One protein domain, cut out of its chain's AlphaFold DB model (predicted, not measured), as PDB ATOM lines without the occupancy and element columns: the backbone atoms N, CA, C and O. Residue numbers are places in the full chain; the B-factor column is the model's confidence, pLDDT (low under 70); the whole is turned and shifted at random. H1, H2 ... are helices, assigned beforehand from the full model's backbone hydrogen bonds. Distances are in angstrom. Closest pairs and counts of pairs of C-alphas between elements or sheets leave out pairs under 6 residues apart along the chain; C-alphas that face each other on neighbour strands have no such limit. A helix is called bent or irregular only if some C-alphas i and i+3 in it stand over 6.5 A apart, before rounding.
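This is residues 2 to 129 of the 253 residues of the protein "Phage tail length tape-measure protein 1" of Klebsiella pneumoniae (UniProt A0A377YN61). Three helices, H2, H4 and H5, stand side by side in a row over a triangle of three helices set at large angles to one another, H3, H6 and H8; H1 packs at one end of the longest axis and H7 at the other. The printed part has 128 residues with eight named helices, H1 to H8 in chain order, and no named strand: the class is all helix, the helix packing mostly crossed. It is compact, with a radius of gyration of the C-alphas of 13.0 A, and spans 38 by 32 by 25 A.

H2, the longest helix, covers residues 15 to 32 and 25.5 A, from C-alpha 15 at (189.203, 232.960, 185.478). It has a kink of 28 degrees near residue 26 and is irregular: C-alphas 28 and 31 are 7.2 A apart. H3, residues 36 to 52, and H4, residues 57 to 73, each measure 24.2 A. H1 is residues 2 to 10, beginning at C-alpha 2 (193.406, 229.384, 176.251). H5 is residues 78 to 87, H6 residues 89 to 99 and H7 residues 103 to 111. H8, residues 117 to 126, ends at C-alpha 126 (168.762, 227.306, 172.850).

H2 touches H4 at a shallow tilt of 17 degrees, the same way; their closest C-alphas, of Gly 28 and Ala 72, are 4.5 A apart. H4 and H5 form a helical hairpin at 29 degrees, closest at C-alphas Gln 66 and Glu 80, 4.9 A. H3, the hub, touches five helices. With residues 40 to 44 alone it touches H1, closest at C-alphas Thr 44 and Val 7, 5.9 A. H3 and H8 touch about perpendicular at 75 degrees, with the C-alphas of Leu 42 and Leu 125 closest at 6.1 A. H6 and H8 touch at 85 degrees, about perpendicular, closest at C-alphas Ser 98 and Gly 123, 5.0 A. H6 and H7 touch about perpendicular at 84 degrees, closest at C-alphas Ala 96 and Ile 103, 5.8 A. H1 and H7 are apart. Each O i to N i+4 pair is within hydrogen-bond range in H1 and H3 to H8; in H2, 12 of 14 are.

The C-alphas of Gln 2 and Gly 104, the two farthest apart, are 39.2 A apart. The printed part has no cut, and its seven links between helices are tight. Mean pLDDT of the printed part is 86.1; residues 2, 4 to 13 and 15 are under 70.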
ATOM      1  N   GLN A   2     193.783 228.262 177.138       69.00
ATOM      2  CA  GLN A   2     193.406 229.384 176.251       69.00
ATOM      3  C   GLN A   2     191.884 229.627 176.172       69.00
ATOM      4  O   GLN A   2     191.415 230.668 176.592       69.00
ATOM      5  N   ARG A   3     191.095 228.600 175.815       70.62
ATOM      6  CA  ARG A   3     189.624 228.706 175.712       70.62
ATOM      7  C   ARG A   3     188.917 229.223 176.971       70.62
ATOM      8  O   ARG A   3     187.936 229.938 176.866       70.62
ATOM      9  N   ILE A   4     189.378 228.840 178.161       67.75
ATOM     10  CA  ILE A   4     188.753 229.263 179.427       67.75
ATOM     11  C   ILE A   4     189.108 230.711 179.738       67.75
ATOM     12  O   ILE A   4     188.259 231.466 180.199       67.75
ATOM     13  N   PHE A   5     190.357 231.078 179.454       63.25
ATOM     14  CA  PHE A   5     190.826 232.447 179.550       63.25
ATOM     15  C   PHE A   5     190.022 233.361 178.621       63.25
ATOM     16  O   PHE A   5     189.429 234.327 179.095       63.25
ATOM     17  N   ASP A   6     189.875 232.979 177.353       65.06
ATOM     18  CA  ASP A   6     189.101 233.736 176.366       65.06
ATOM     19  C   ASP A   6     187.641 233.917 176.809       65.06
ATOM     20  O   ASP A   6     187.108 235.022 176.736       65.06
ATOM     21  N   VAL A   7     187.006 232.866 177.354       59.84
ATOM     22  CA  VAL A   7     185.645 232.964 177.909       59.84
ATOM     23  C   VAL A   7     185.601 233.915 179.099       59.84
ATOM     24  O   VAL A   7     184.744 234.792 179.122       59.84
ATOM     25  N   SER A   8     186.515 233.790 180.065       60.09
ATOM     26  CA  SER A   8     186.521 234.667 181.242       60.09
ATOM     27  C   SER A   8     186.706 236.140 180.877       60.09
ATOM     28  O   SER A   8     186.001 236.988 181.421       60.09
ATOM     29  N   GLN A   9     187.572 236.436 179.902       69.12
ATOM     30  CA  GLN A   9     187.775 237.795 179.402       69.12
ATOM     31  C   GLN A   9     186.529 238.295 178.663       69.12
ATOM     32  O   GLN A   9     186.032 239.382 178.956       69.12
ATOM     33  N   ALA A  10     185.970 237.484 177.759       60.25
ATOM     34  CA  ALA A  10     184.798 237.847 176.965       60.25
ATOM     35  C   ALA A  10     183.542 238.085 177.816       60.25
ATOM     36  O   ALA A  10     182.693 238.895 177.447       60.25
ATOM     37  N   THR A  11     183.411 237.394 178.951       61.16
ATOM     38  CA  THR A  11     182.248 237.506 179.842       61.16
ATOM     39  C   THR A  11     182.516 238.316 181.105       61.16
ATOM     40  O   THR A  11     181.664 238.345 181.990       61.16
ATOM     41  N   GLN A  12     183.686 238.956 181.210       66.94
ATOM     42  CA  GLN A  12     184.092 239.759 182.373       66.94
ATOM     43  C   GLN A  12     183.951 238.986 183.701       66.94
ATOM     44  O   GLN A  12     183.526 239.519 184.724       66.94
ATOM     45  N   SER A  13     184.256 237.687 183.672       67.31
ATOM     46  CA  SER A  13     184.086 236.758 184.795       67.31
ATOM     47  C   SER A  13     185.438 236.342 185.370       67.31
ATOM     48  O   SER A  13     186.464 236.443 184.703       67.31
ATOM     49  N   SER A  14     185.470 235.834 186.606       73.75
ATOM     50  CA  SER A  14     186.733 235.364 187.184       73.75
ATOM     51  C   SER A  14     187.255 234.136 186.426       73.75
ATOM     52  O   SER A  14     186.499 233.212 186.103       73.75
ATOM     53  N   LEU A  15     188.565 234.100 186.149       69.88
ATOM     54  CA  LEU A  15     189.203 232.960 185.478       69.88
ATOM     55  C   LEU A  15     189.007 231.663 186.276       69.88
ATOM     56  O   LEU A  15     188.700 230.620 185.705       69.88
ATOM     57  N   ASN A  16     189.143 231.736 187.605       70.12
ATOM     58  CA  ASN A  16     188.968 230.587 188.492       70.12
ATOM     59  C   ASN A  16     187.516 230.083 188.503       70.12
ATOM     60  O   ASN A  16     187.287 228.886 188.314       70.12
ATOM     61  N   GLY A  17     186.539 230.987 188.643       71.62
ATOM     62  CA  GLY A  17     185.119 230.636 188.601       71.62
ATOM     63  C   GLY A  17     184.728 230.017 187.259       71.62
ATOM     64  O   GLY A  17     184.078 228.976 187.224       71.62
ATOM     65  N   THR A  18     185.231 230.579 186.155       73.38
ATOM     66  CA  THR A  18     184.999 230.073 184.790       73.38
ATOM     67  C   THR A  18     185.637 228.697 184.573       73.38
ATOM     68  O   THR A  18     185.000 227.792 184.033       73.38
ATOM     69  N   ALA A  19     186.876 228.491 185.032       78.06
ATOM     70  CA  ALA A  19     187.551 227.195 184.959       78.06
ATOM     71  C   ALA A  19     186.832 226.124 185.792       78.06
ATOM     72  O   ALA A  19     186.649 224.993 185.334       78.06
ATOM     73  N   THR A  20     186.397 226.493 186.998       78.06
ATOM     74  CA  THR A  20     185.640 225.618 187.898       78.06
ATOM     75  C   THR A  20     184.294 225.240 187.291       78.06
ATOM     76  O   THR A  20     183.933 224.062 187.314       78.06
ATOM     77  N   LEU A  21     183.577 226.207 186.707       79.50
ATOM     78  CA  LEU A  21     182.327 225.966 185.991       79.50
ATOM     79  C   LEU A  21     182.546 224.966 184.856       79.50
ATOM     80  O   LEU A  21     181.903 223.920 184.840       79.50
ATOM     81  N   TYR A  22     183.500 225.240 183.965       82.75
ATOM     82  CA  TYR A  22     183.780 224.384 182.816       82.75
ATOM     83  C   TYR A  22     184.123 222.948 183.230       82.75
ATOM     84  O   TYR A  22     183.542 222.002 182.707       82.75
ATOM     85  N   ALA A  23     185.027 222.765 184.199       83.38
ATOM     86  CA  ALA A  23     185.440 221.435 184.651       83.38
ATOM     87  C   ALA A  23     184.285 220.630 185.272       83.38
ATOM     88  O   ALA A  23     184.246 219.402 185.178       83.38
ATOM     89  N   ARG A  24     183.339 221.307 185.930       78.75
ATOM     90  CA  ARG A  24     182.169 220.647 186.519       78.75
ATOM     91  C   ARG A  24     181.072 220.385 185.495       78.75
ATOM     92  O   ARG A  24     180.458 219.324 185.569       78.75
ATOM     93  N   LEU A  25     180.864 221.292 184.542       81.31
ATOM     94  CA  LEU A  25     179.991 221.059 183.392       81.31
ATOM     95  C   LEU A  25     180.486 219.852 182.597       81.31
ATOM     96  O   LEU A  25     179.727 218.915 182.410       81.31
ATOM     97  N   GLU A  26     181.772 219.807 182.251       85.50
ATOM     98  CA  GLU A  26     182.385 218.692 181.516       85.50
ATOM     99  C   GLU A  26     182.129 217.342 182.194       85.50
ATOM    100  O   GLU A  26     181.745 216.370 181.542       85.50
ATOM    101  N   ARG A  27     182.239 217.292 183.525       82.31
ATOM    102  CA  ARG A  27     181.941 216.083 184.296       82.31
ATOM    103  C   ARG A  27     180.448 215.757 184.355       82.31
ATOM    104  O   ARG A  27     180.085 214.592 184.224       82.31
ATOM    105  N   GLY A  28     179.601 216.753 184.603       76.50
ATOM    106  CA  GLY A  28     178.162 216.571 184.805       76.50
ATOM    107  C   GLY A  28     177.372 216.371 183.514       76.50
ATOM    108  O   GLY A  28     176.263 215.840 183.561       76.50
ATOM    109  N   THR A  29     177.938 216.750 182.365       79.50
ATOM    110  CA  THR A  29     177.280 216.629 181.062       79.50
ATOM    111  C   THR A  29     177.854 215.530 180.163       79.50
ATOM    112  O   THR A  29     177.268 215.227 179.125       79.50
ATOM    113  N   ARG A  30     178.944 214.860 180.572       77.31
ATOM    114  CA  ARG A  30     179.558 213.731 179.838       77.31
ATOM    115  C   ARG A  30     178.555 212.649 179.444       77.31
ATOM    116  O   ARG A  30     178.603 212.136 178.333       77.31
ATOM    117  N   THR A  31     177.630 212.328 180.342       72.31
ATOM    118  CA  THR A  31     176.574 211.324 180.144       72.31
ATOM    119  C   THR A  31     175.543 211.716 179.082       72.31
ATOM    120  O   THR A  31     174.754 210.873 178.669       72.31
ATOM    121  N   TYR A  32     175.553 212.972 178.632       73.00
ATOM    122  CA  TYR A  32     174.606 213.540 177.672       73.00
ATOM    123  C   TYR A  32     175.269 213.908 176.331       73.00
ATOM    124  O   TYR A  32     174.680 214.642 175.543       73.00
ATOM    125  N   ASN A  33     176.483 213.403 176.054       72.62
ATOM    126  CA  ASN A  33     177.224 213.622 174.799       72.62
ATOM    127  C   ASN A  33     177.421 215.103 174.416       72.62
ATOM    128  O   ASN A  33     177.508 215.445 173.237       72.62
ATOM    129  N   THR A  34     177.517 215.998 175.401       79.81
ATOM    130  CA  THR A  34     177.804 217.415 175.148       79.81
ATOM    131  C   THR A  34     179.210 217.578 174.571       79.81
ATOM    132  O   THR A  34     180.184 217.087 175.149       79.81
ATOM    133  N   SER A  35     179.328 218.269 173.434       85.19
ATOM    134  CA  SER A  35     180.625 218.506 172.802       85.19
ATOM    135  C   SER A  35     181.472 219.501 173.607       85.19
ATOM    136  O   SER A  35     180.967 220.270 174.427       85.19
ATOM    137  N   ALA A  36     182.787 219.522 173.368       81.94
ATOM    138  CA  ALA A  36     183.661 220.534 173.967       81.94
ATOM    139  C   ALA A  36     183.255 221.965 173.558       81.94
ATOM    140  O   ALA A  36     183.412 222.898 174.344       81.94
ATOM    141  N   GLU A  37     182.712 222.127 172.350       85.50
ATOM    142  CA  GLU A  37     182.187 223.398 171.854       85.50
ATOM    143  C   GLU A  37     180.918 223.812 172.607       85.50
ATOM    144  O   GLU A  37     180.847 224.936 173.105       85.50
ATOM    145  N   ASP A  38     179.972 222.891 172.795       87.25
ATOM    146  CA  ASP A  38     178.757 223.134 173.580       87.25
ATOM    147  C   ASP A  38     179.083 223.459 175.039       87.25
ATOM    148  O   ASP A  38     178.441 224.315 175.640       87.25
ATOM    149  N   LEU A  39     180.107 222.823 175.614       86.12
ATOM    150  CA  LEU A  39     180.591 223.130 176.961       86.12
ATOM    151  C   LEU A  39     181.142 224.553 177.061       86.12
ATOM    152  O   LEU A  39     180.807 225.283 177.998       86.12
ATOM    153  N   THR A  40     181.979 224.964 176.104       85.12
ATOM    154  CA  THR A  40     182.478 226.342 176.032       85.12
ATOM    155  C   THR A  40     181.320 227.321 175.857       85.12
ATOM    156  O   THR A  40     181.208 228.263 176.639       85.12
ATOM    157  N   ARG A  41     180.408 227.053 174.917       89.12
ATOM    158  CA  ARG A  41     179.227 227.882 174.653       89.12
ATOM    159  C   ARG A  41     178.332 228.002 175.884       89.12
ATOM    160  O   ARG A  41     177.948 229.108 176.249       89.12
ATOM    161  N   LEU A  42     178.049 226.901 176.570       91.12
ATOM    162  CA  LEU A  42     177.254 226.893 177.797       91.12
ATOM    163  C   LEU A  42     177.926 227.703 178.912       91.12
ATOM    164  O   LEU A  42     177.259 228.479 179.591       91.12
ATOM    165  N   THR A  43     179.244 227.560 179.073       88.56
ATOM    166  CA  THR A  43     180.026 228.331 180.055       88.56
ATOM    167  C   THR A  43     179.912 229.832 179.771       88.56
ATOM    168  O   THR A  43     179.634 230.612 180.680       88.56
ATOM    169  N   THR A  44     180.047 230.231 178.502       87.38
ATOM    170  CA  THR A  44     179.852 231.617 178.056       87.38
ATOM    171  C   THR A  44     178.444 232.120 178.370       87.38
ATOM    172  O   THR A  44     178.306 233.177 178.978       87.38
ATOM    173  N   ILE A  45     177.406 231.357 178.018       92.06
ATOM    174  CA  ILE A  45     176.000 231.738 178.238       92.06
ATOM    175  C   ILE A  45     175.708 231.945 179.725       92.06
ATOM    176  O   ILE A  45     175.056 232.919 180.093       92.06
ATOM    177  N   ILE A  46     176.195 231.050 180.585       92.44
ATOM    178  CA  ILE A  46     175.985 231.139 182.034       92.44
ATOM    179  C   ILE A  46     176.625 232.416 182.586       92.44
ATOM    180  O   ILE A  46     175.955 233.195 183.262       92.44
ATOM    181  N   ASN A  47     177.892 232.664 182.253       88.56
ATOM    182  CA  ASN A  47     178.596 233.863 182.698       88.56
ATOM    183  C   ASN A  47     177.920 235.153 182.194       88.56
ATOM    184  O   ASN A  47     177.708 236.088 182.965       88.56
ATOM    185  N   GLN A  48     177.530 235.190 180.916       87.81
ATOM    186  CA  GLN A  48     176.797 236.317 180.337       87.81
ATOM    187  C   GLN A  48     175.449 236.531 181.026       87.81
ATOM    188  O   GLN A  48     175.096 237.663 181.341       87.81
ATOM    189  N   GLY A  49     174.712 235.456 181.309       90.62
ATOM    190  CA  GLY A  49     173.431 235.535 181.999       90.62
ATOM    191  C   GLY A  49     173.553 236.099 183.414       90.62
ATOM    192  O   GLY A  49     172.690 236.876 183.822       90.62
ATOM    193  N   PHE A  50     174.632 235.792 184.140       89.12
ATOM    194  CA  PHE A  50     174.913 236.421 185.435       89.12
ATOM    195  C   PHE A  50     175.227 237.913 185.301       89.12
ATOM    196  O   PHE A  50     174.646 238.719 186.026       89.12
ATOM    197  N   ALA A  51     176.061 238.297 184.334       84.00
ATOM    198  CA  ALA A  51     176.369 239.705 184.086       84.00
ATOM    199  C   ALA A  51     175.122 240.513 183.679       84.00
ATOM    200  O   ALA A  51     174.901 241.609 184.188       84.00
ATOM    201  N   VAL A  52     174.260 239.959 182.820       85.25
ATOM    202  CA  VAL A  52     172.972 240.577 182.448       85.25
ATOM    203  C   VAL A  52     172.024 240.666 183.646       85.25
ATOM    204  O   VAL A  52     171.280 241.634 183.762       85.25
ATOM    205  N   SER A  53     172.082 239.699 184.563       88.00
ATOM    206  CA  SER A  53     171.323 239.738 185.823       88.00
ATOM    207  C   SER A  53     171.876 240.762 186.826       88.00
ATOM    208  O   SER A  53     171.259 240.970 187.866       88.00
ATOM    209  N   GLY A  54     173.015 241.399 186.533       80.44
ATOM    210  CA  GLY A  54     173.671 242.359 187.420       80.44
ATOM    211  C   GLY A  54     174.396 241.720 188.604       80.44
ATOM    212  O   GLY A  54     174.742 242.435 189.543       80.44
ATOM    213  N   ALA A  55     174.632 240.404 188.576       81.62
ATOM    214  CA  ALA A  55     175.369 239.724 189.632       81.62
ATOM    215  C   ALA A  55     176.817 240.220 189.676       81.62
ATOM    216  O   ALA A  55     177.502 240.310 188.651       81.62
ATOM    217  N   THR A  56     177.315 240.491 190.878       78.50
ATOM    218  CA  THR A  56     178.746 240.713 191.084       78.50
ATOM    219  C   THR A  56     179.529 239.438 190.768       78.50
ATOM    220  O   THR A  56     179.002 238.327 190.828       78.50
ATOM    221  N   ALA A  57     180.831 239.570 190.494       72.81
ATOM    222  CA  ALA A  57     181.689 238.412 190.234       72.81
ATOM    223  C   ALA A  57     181.637 237.366 191.369       72.81
ATOM    224  O   ALA A  57     181.652 236.168 191.100       72.81
ATOM    225  N   GLN A  58     181.519 237.815 192.625       74.50
ATOM    226  CA  GLN A  58     181.436 236.936 193.792       74.50
ATOM    227  C   GLN A  58     180.082 236.216 193.889       74.50
ATOM    228  O   GLN A  58     180.030 235.031 194.220       74.50
ATOM    229  N   GLU A  59     178.981 236.918 193.613       79.25
ATOM    230  CA  GLU A  59     177.635 236.331 193.579       79.25
ATOM    231  C   GLU A  59     177.508 235.310 192.450       79.25
ATOM    232  O   GLU A  59     177.021 234.200 192.677       79.25
ATOM    233  N   ALA A  60     178.024 235.654 191.267       81.00
ATOM    234  CA  ALA A  60     178.091 234.757 190.125       81.00
ATOM    235  C   ALA A  60     178.919 233.507 190.452       81.00
ATOM    236  O   ALA A  60     178.457 232.399 190.207       81.00
ATOM    237  N   GLU A  61     180.097 233.647 191.069       79.19
ATOM    238  CA  GLU A  61     180.933 232.507 191.467       79.19
ATOM    239  C   GLU A  61     180.207 231.568 192.446       79.19
ATOM    240  O   GLU A  61     180.209 230.348 192.259       79.19
ATOM    241  N   ASN A  62     179.517 232.120 193.446       83.88
ATOM    242  CA  ASN A  62     178.733 231.327 194.394       83.88
ATOM    243  C   ASN A  62     177.573 230.591 193.704       83.88
ATOM    244  O   ASN A  62     177.370 229.396 193.933       83.88
ATOM    245  N   ALA A  63     176.835 231.278 192.830       88.25
ATOM    246  CA  ALA A  63     175.734 230.681 192.081       88.25
ATOM    247  C   ALA A  63     176.222 229.624 191.078       88.25
ATOM    248  O   ALA A  63     175.582 228.589 190.913       88.25
ATOM    249  N   ILE A  64     177.389 229.827 190.465       84.12
ATOM    250  CA  ILE A  64     178.078 228.856 189.608       84.12
ATOM    251  C   ILE A  64     178.407 227.580 190.386       84.12
ATOM    252  O   ILE A  64     178.172 226.471 189.895       84.12
ATOM    253  N   ILE A  65     178.924 227.713 191.611       83.50
ATOM    254  CA  ILE A  65     179.218 226.564 192.472       83.50
ATOM    255  C   ILE A  65     177.940 225.754 192.717       83.50
ATOM    256  O   ILE A  65     177.980 224.533 192.563       83.50
ATOM    257  N   GLN A  66     176.817 226.405 193.010       90.12
ATOM    258  CA  GLN A  66     175.536 225.735 193.258       90.12
ATOM    259  C   GLN A  66     174.924 225.128 191.988       90.12
ATOM    260  O   GLN A  66     174.546 223.957 191.972       90.12
ATOM    261  N   LEU A  67     174.921 225.869 190.876       88.69
ATOM    262  CA  LEU A  67     174.475 225.377 189.569       88.69
ATOM    263  C   LEU A  67     175.230 224.107 189.176       88.69
ATOM    264  O   LEU A  67     174.638 223.117 188.752       88.69
ATOM    265  N   SER A  68     176.548 224.116 189.365       83.00
ATOM    266  CA  SER A  68     177.391 222.970 189.050       83.00
ATOM    267  C   SER A  68     177.129 221.756 189.951       83.00
ATOM    268  O   SER A  68     177.279 220.624 189.493       83.00
ATOM    269  N   GLN A  69     176.703 221.962 191.203       86.06
ATOM    270  CA  GLN A  69     176.262 220.885 192.098       86.06
ATOM    271  C   GLN A  69     174.911 220.310 191.652       86.06
ATOM    272  O   GLN A  69     174.762 219.090 191.597       86.06
ATOM    273  N   GLY A  70     173.969 221.160 191.230       88.50
ATOM    274  CA  GLY A  70     172.701 220.728 190.630       88.50
ATOM    275  C   GLY A  70     172.914 219.898 189.360       88.50
ATOM    276  O   GLY A  70     172.345 218.821 189.205       88.50
ATOM    277  N   ILE A  71     173.821 220.341 188.488       83.69
ATOM    278  CA  ILE A  71     174.182 219.627 187.254       83.69
ATOM    279  C   ILE A  71     174.851 218.281 187.556       83.69
ATOM    280  O   ILE A  71     174.513 217.273 186.933       83.69
ATOM    281  N   ALA A  72     175.763 218.241 188.532       82.38
ATOM    282  CA  ALA A  72     176.421 217.007 188.954       82.38
ATOM    283  C   ALA A  72     175.467 216.026 189.659       82.38
ATOM    284  O   ALA A  72     175.660 214.818 189.558       82.38
ATOM    285  N   SER A  73     174.435 216.526 190.350       87.31
ATOM    286  CA  SER A  73     173.393 215.696 190.974       87.31
ATOM    287  C   SER A  73     172.305 215.242 189.989       87.31
ATOM    288  O   SER A  73     171.451 214.428 190.343       87.31
ATOM    289  N   GLY A  74     172.348 215.737 188.746       88.56
ATOM    290  CA  GLY A  74     171.447 215.370 187.655       88.56
ATOM    291  C   GLY A  74     170.169 216.207 187.570       88.56
ATOM    292  O   GLY A  74     169.439 216.086 186.584       88.56
ATOM    293  N   VAL A  75     169.878 217.036 188.578       93.25
ATOM    294  CA  VAL A  75     168.646 217.831 188.672       93.25
ATOM    295  C   VAL A  75     168.910 219.156 189.390       93.25
ATOM    296  O   VAL A  75     169.439 219.179 190.498       93.25
ATOM    297  N   LEU A  76     168.439 220.259 188.810       94.50
ATOM    298  CA  LEU A  76     168.437 221.584 189.424       94.50
ATOM    299  C   LEU A  76     167.148 221.799 190.234       94.50
ATOM    300  O   LEU A  76     166.076 222.045 189.680       94.50
ATOM    301  N   ARG A  77     167.235 221.701 191.561       95.62
ATOM    302  CA  ARG A  77     166.096 221.859 192.482       95.62
ATOM    303  C   ARG A  77     166.539 222.486 193.799       95.62
ATOM    304  O   ARG A  77     167.706 222.793 193.948       95.62
ATOM    305  N   GLY A  78     165.605 222.697 194.726       93.81
ATOM    306  CA  GLY A  78     165.929 223.064 196.107       93.81
ATOM    307  C   GLY A  78     166.811 224.309 196.243       93.81
ATOM    308  O   GLY A  78     166.496 225.364 195.691       93.81
ATOM    309  N   GLU A  79     167.891 224.179 197.014       91.12
ATOM    310  CA  GLU A  79     168.827 225.270 197.310       91.12
ATOM    311  C   GLU A  79     169.615 225.701 196.069       91.12
ATOM    312  O   GLU A  79     169.840 226.897 195.877       91.12
ATOM    313  N   GLU A  80     169.951 224.765 195.181       92.50
ATOM    314  CA  GLU A  80     170.684 225.045 193.950       92.50
ATOM    315  C   GLU A  80     169.848 225.905 193.002       92.50
ATOM    316  O   GLU A  80     170.315 226.931 192.507       92.50
ATOM    317  N   PHE A  81     168.579 225.534 192.802       95.19
ATOM    318  CA  PHE A  81     167.648 226.345 192.016       95.19
ATOM    319  C   PHE A  81     167.456 227.733 192.635       95.19
ATOM    320  O   PHE A  81     167.474 228.729 191.915       95.19
ATOM    321  N   ASN A  82     167.291 227.816 193.958       94.25
ATOM    322  CA  ASN A  82     167.089 229.094 194.640       94.25
ATOM    323  C   ASN A  82     168.300 230.019 194.482       94.25
ATOM    324  O   ASN A  82     168.120 231.182 194.131       94.25
ATOM    325  N   SER A  83     169.518 229.501 194.662       92.38
ATOM    326  CA  SER A  83     170.748 230.283 194.504       92.38
ATOM    327  C   SER A  83     170.898 230.826 193.083       92.38
ATOM    328  O   SER A  83     171.198 232.006 192.896       92.38
ATOM    329  N   VAL A  84     170.633 229.996 192.072       91.88
ATOM    330  CA  VAL A  84     170.694 230.432 190.671       91.88
ATOM    331  C   VAL A  84     169.555 231.395 190.347       91.88
ATOM    332  O   VAL A  84     169.768 232.352 189.615       91.88
ATOM    333  N   SER A  85     168.360 231.203 190.905       93.56
ATOM    334  CA  SER A  85     167.236 232.118 190.698       93.56
ATOM    335  C   SER A  85     167.449 233.487 191.337       93.56
ATOM    336  O   SER A  85     166.894 234.462 190.835       93.56
ATOM    337  N   GLU A  86     168.188 233.553 192.441       93.62
ATOM    338  CA  GLU A  86     168.477 234.798 193.149       93.62
ATOM    339  C   GLU A  86     169.527 235.627 192.404       93.62
ATOM    340  O   GLU A  86     169.328 236.820 192.203       93.62
ATOM    341  N   GLN A  87     170.601 234.986 191.933       92.00
ATOM    342  CA  GLN A  87     171.733 235.683 191.306       92.00
ATOM    343  C   GLN A  87     171.659 235.720 189.773       92.00
ATOM    344  O   GLN A  87     172.236 236.584 189.124       92.00
ATOM    345  N   GLY A  88     170.949 234.773 189.168       93.19
ATOM    346  CA  GLY A  88     170.846 234.568 187.725       93.19
ATOM    347  C   GLY A  88     169.406 234.673 187.240       93.19
ATOM    348  O   GLY A  88     168.930 233.795 186.516       93.19
ATOM    349  N   SER A  89     168.689 235.727 187.633       95.06
ATOM    350  CA  SER A  89     167.290 235.942 187.237       95.06
ATOM    351  C   SER A  89     167.093 235.855 185.716       95.06
ATOM    352  O   SER A  89     166.135 235.229 185.253       95.06
ATOM    353  N   ARG A  90     168.045 236.363 184.920       95.12
ATOM    354  CA  ARG A  90     167.995 236.267 183.456       95.12
ATOM    355  C   ARG A  90     168.146 234.838 182.938       95.12
ATOM    356  O   ARG A  90     167.492 234.485 181.953       95.12
ATOM    357  N   LEU A  91     168.961 234.009 183.595       95.38
ATOM    358  CA  LEU A  91     169.097 232.587 183.263       95.38
ATOM    359  C   LEU A  91     167.784 231.838 183.518       95.38
ATOM    360  O   LEU A  91     167.425 230.960 182.737       95.38
ATOM    361  N   MET A  92     167.037 232.208 184.564       97.06
ATOM    362  CA  MET A  92     165.718 231.622 184.829       97.06
ATOM    363  C   MET A  92     164.692 232.012 183.771       97.06
ATOM    364  O   MET A  92     163.925 231.156 183.344       97.06
ATOM    365  N   VAL A  93     164.704 233.268 183.318       96.88
ATOM    366  CA  VAL A  93     163.854 233.716 182.203       96.88
ATOM    367  C   VAL A  93     164.182 232.935 180.935       96.88
ATOM    368  O   VAL A  93     163.286 232.343 180.353       96.88
ATOM    369  N   ALA A  94     165.464 232.812 180.576       96.06
ATOM    370  CA  ALA A  94     165.875 232.014 179.418       96.06
ATOM    371  C   ALA A  94     165.403 230.562 179.538       96.06
ATOM    372  O   ALA A  94     164.822 230.005 178.611       96.06
ATOM    373  N   LEU A  95     165.620 229.938 180.693       96.50
ATOM    374  CA  LEU A  95     165.204 228.559 180.882       96.50
ATOM    375  C   LEU A  95     163.676 228.412 180.784       96.50
ATOM    376  O   LEU A  95     163.202 227.483 180.136       96.50
ATOM    377  N   ALA A  96     162.908 229.338 181.358       97.62
ATOM    378  CA  ALA A  96     161.451 229.352 181.251       97.62
ATOM    379  C   ALA A  96     160.979 229.517 179.796       97.62
ATOM    380  O   ALA A  96     160.159 228.722 179.331       97.62
ATOM    381  N   ASP A  97     161.566 230.464 179.059       96.88
ATOM    382  CA  ASP A  97     161.265 230.727 177.648       96.88
ATOM    383  C   ASP A  97     161.576 229.507 176.774       96.88
ATOM    384  O   ASP A  97     160.764 229.114 175.937       96.88
ATOM    385  N   SER A  98     162.710 228.839 177.021       96.94
ATOM    386  CA  SER A  98     163.102 227.627 176.288       96.94
ATOM    387  C   SER A  98     162.127 226.461 176.475       96.94
ATOM    388  O   SER A  98     162.017 225.596 175.609       96.94
ATOM    389  N   LEU A  99     161.419 226.442 177.606       97.06
ATOM    390  CA  LEU A  99     160.459 225.405 177.968       97.06
ATOM    391  C   LEU A  99     159.011 225.817 177.673       97.06
ATOM    392  O   LEU A  99     158.107 225.004 177.856       97.06
ATOM    393  N   GLY A 100     158.777 227.058 177.233       97.12
ATOM    394  CA  GLY A 100     157.435 227.592 177.006       97.12
ATOM    395  C   GLY A 100     156.593 227.671 178.283       97.12
ATOM    396  O   GLY A 100     155.377 227.488 178.233       97.12
ATOM    397  N   VAL A 101     157.228 227.898 179.437       97.75
ATOM    398  CA  VAL A 101     156.559 227.957 180.745       97.75
ATOM    399  C   VAL A 101     156.761 229.312 181.414       97.75
ATOM    400  O   VAL A 101     157.702 230.041 181.130       97.75
ATOM    401  N   SER A 102     155.894 229.650 182.365       97.25
ATOM    402  CA  SER A 102     156.112 230.792 183.258       97.25
ATOM    403  C   SER A 102     157.199 230.503 184.301       97.25
ATOM    404  O   SER A 102     157.435 229.354 184.673       97.25
ATOM    405  N   ILE A 103     157.788 231.549 184.890       94.00
ATOM    406  CA  ILE A 103     158.751 231.414 186.005       94.00
ATOM    407  C   ILE A 103     158.154 230.656 187.204       94.00
ATOM    408  O   ILE A 103     158.842 229.874 187.863       94.00
ATOM    409  N   GLY A 104     156.861 230.844 187.485       95.81
ATOM    410  CA  GLY A 104     156.167 230.103 188.541       95.81
ATOM    411  C   GLY A 104     156.099 228.601 188.247       95.81
ATOM    412  O   GLY A 104     156.383 227.781 189.123       95.81
ATOM    413  N   GLN A 105     155.796 228.237 186.999       97.69
ATOM    414  CA  GLN A 105     155.819 226.846 186.542       97.69
ATOM    415  C   GLN A 105     157.240 226.281 186.522       97.69
ATOM    416  O   GLN A 105     157.427 225.145 186.948       97.69
ATOM    417  N   LEU A 106     158.246 227.067 186.129       97.31
ATOM    418  CA  LEU A 106     159.653 226.670 186.195       97.31
ATOM    419  C   LEU A 106     160.054 226.297 187.631       97.31
ATOM    420  O   LEU A 106     160.641 225.241 187.859       97.31
ATOM    421  N   ARG A 107     159.665 227.110 188.623       96.56
ATOM    422  CA  ARG A 107     159.886 226.803 190.045       96.56
ATOM    423  C   ARG A 107     159.168 225.518 190.472       96.56
ATOM    424  O   ARG A 107     159.740 224.712 191.204       96.56
ATOM    425  N   ALA A 108     157.942 225.290 190.002       97.44
ATOM    426  CA  ALA A 108     157.222 224.042 190.264       97.44
ATOM    427  C   ALA A 108     157.913 222.828 189.615       97.44
ATOM    428  O   ALA A 108     158.012 221.771 190.238       97.44
ATOM    429  N   MET A 109     158.443 222.976 188.399       97.62
ATOM    430  CA  MET A 109     159.245 221.952 187.725       97.62
ATOM    431  C   MET A 109     160.528 221.647 188.500       97.62
ATOM    432  O   MET A 109     160.867 220.474 188.654       97.62
ATOM    433  N   ALA A 110     161.199 222.666 189.043       96.44
ATOM    434  CA  ALA A 110     162.357 222.492 189.917       96.44
ATOM    435  C   ALA A 110     161.982 221.673 191.163       96.44
ATOM    436  O   ALA A 110     162.616 220.663 191.458       96.44
ATOM    437  N   ALA A 111     160.892 222.033 191.848       96.44
ATOM    438  CA  ALA A 111     160.409 221.306 193.026       96.44
ATOM    439  C   ALA A 111     160.044 219.839 192.722       96.44
ATOM    440  O   ALA A 111     160.291 218.956 193.541       96.44
ATOM    441  N   GLN A 112     159.512 219.566 191.528       96.62
ATOM    442  CA  GLN A 112     159.188 218.216 191.048       96.62
ATOM    443  C   GLN A 112     160.410 217.441 190.527       96.62
ATOM    444  O   GLN A 112     160.272 216.291 190.120       96.62
ATOM    445  N   GLY A 113     161.593 218.058 190.499       95.44
ATOM    446  CA  GLY A 113     162.814 217.462 189.964       95.44
ATOM    447  C   GLY A 113     162.821 217.278 188.442       95.44
ATOM    448  O   GLY A 113     163.574 216.459 187.927       95.44
ATOM    449  N   LYS A 114     161.985 218.034 187.721       96.50
ATOM    450  CA  LYS A 114     161.863 217.984 186.255       96.50
ATOM    451  C   LYS A 114     162.912 218.818 185.522       96.50
ATOM    452  O   LYS A 114     163.099 218.630 184.325       96.50
ATOM    453  N   LEU A 115     163.599 219.724 186.218       95.88
ATOM    454  CA  LEU A 115     164.742 220.454 185.664       95.88
ATOM    455  C   LEU A 115     165.991 219.573 185.710       95.88
ATOM    456  O   LEU A 115     166.892 219.793 186.515       95.88
ATOM    457  N   THR A 116     166.015 218.530 184.884       94.06
ATOM    458  CA  THR A 116     167.186 217.658 184.758       94.06
ATOM    459  C   THR A 116     168.351 218.405 184.114       94.06
ATOM    460  O   THR A 116     168.158 219.418 183.439       94.06
ATOM    461  N   THR A 117     169.566 217.890 184.282       90.38
ATOM    462  CA  THR A 117     170.763 218.452 183.641       90.38
ATOM    463  C   THR A 117     170.577 218.631 182.136       90.38
ATOM    464  O   THR A 117     170.871 219.702 181.619       90.38
ATOM    465  N   ASP A 118     170.031 217.630 181.443       90.62
ATOM    466  CA  ASP A 118     169.772 217.698 180.000       90.62
ATOM    467  C   ASP A 118     168.808 218.836 179.629       90.62
ATOM    468  O   ASP A 118     169.075 219.610 178.710       90.62
ATOM    469  N   VAL A 119     167.721 218.981 180.393       93.75
ATOM    470  CA  VAL A 119     166.718 220.039 180.204       93.75
ATOM    471  C   VAL A 119     167.341 221.420 180.402       93.75
ATOM    472  O   VAL A 119     167.136 222.310 179.581       93.75
ATOM    473  N   VAL A 120     168.137 221.598 181.460       93.25
ATOM    474  CA  VAL A 120     168.809 222.873 181.755       93.25
ATOM    475  C   VAL A 120     169.846 223.209 180.682       93.25
ATOM    476  O   VAL A 120     169.860 224.330 180.180       93.25
ATOM    477  N   VAL A 121     170.689 222.247 180.298       91.56
ATOM    478  CA  VAL A 121     171.748 222.437 179.294       91.56
ATOM    479  C   VAL A 121     171.153 222.804 177.938       91.56
ATOM    480  O   VAL A 121     171.523 223.831 177.369       91.56
ATOM    481  N   LYS A 122     170.198 222.012 177.434       92.44
ATOM    482  CA  LYS A 122     169.539 222.277 176.146       92.44
ATOM    483  C   LYS A 122     168.762 223.587 176.173       92.44
ATOM    484  O   LYS A 122     168.852 224.364 175.223       92.44
ATOM    485  N   GLY A 123     168.052 223.850 177.269       94.75
ATOM    486  CA  GLY A 123     167.295 225.082 177.453       94.75
ATOM    487  C   GLY A 123     168.187 226.317 177.355       94.75
ATOM    488  O   GLY A 123     167.941 227.194 176.527       94.75
ATOM    489  N   LEU A 124     169.287 226.350 178.111       94.06
ATOM    490  CA  LEU A 124     170.229 227.470 178.081       94.06
ATOM    491  C   LEU A 124     170.950 227.604 176.735       94.06
ATOM    492  O   LEU A 124     171.058 228.720 176.227       94.06
ATOM    493  N   LEU A 125     171.389 226.500 176.118       94.19
ATOM    494  CA  LEU A 125     172.010 226.533 174.787       94.19
ATOM    495  C   LEU A 125     171.069 227.135 173.735       94.19
ATOM    496  O   LEU A 125     171.511 227.962 172.935       94.19
ATOM    497  N   SER A 126     169.777 226.783 173.778       96.44
ATOM    498  CA  SER A 126     168.762 227.306 172.850       96.44
ATOM    499  C   SER A 126     168.528 228.817 172.979       96.44
ATOM    500  O   SER A 126     168.116 229.459 172.018       96.44
ATOM    501  N   GLN A 127     168.822 229.394 174.147       96.69
ATOM    502  CA  GLN A 127     168.634 230.819 174.442       96.69
ATOM    503  C   GLN A 127     169.934 231.624 174.412       96.69
ATOM    504  O   GLN A 127     169.929 232.823 174.705       96.69
ATOM    505  N   GLY A 128     171.050 230.991 174.047       89.88
ATOM    506  CA  GLY A 128     172.363 231.622 174.087       89.88
ATOM    507  C   GLY A 128     172.459 232.893 173.248       89.88
ATOM    508  O   GLY A 128     173.047 233.871 173.695       89.88
ATOM    509  N   ASP A 129     171.824 232.921 172.076       91.44
ATOM    510  CA  ASP A 129     171.860 234.093 171.192       91.44
ATOM    511  C   ASP A 129     171.100 235.290 171.784       91.44
ATOM    512  O   ASP A 129     171.515 236.439 171.614       91.44
TER     513      ASP A 129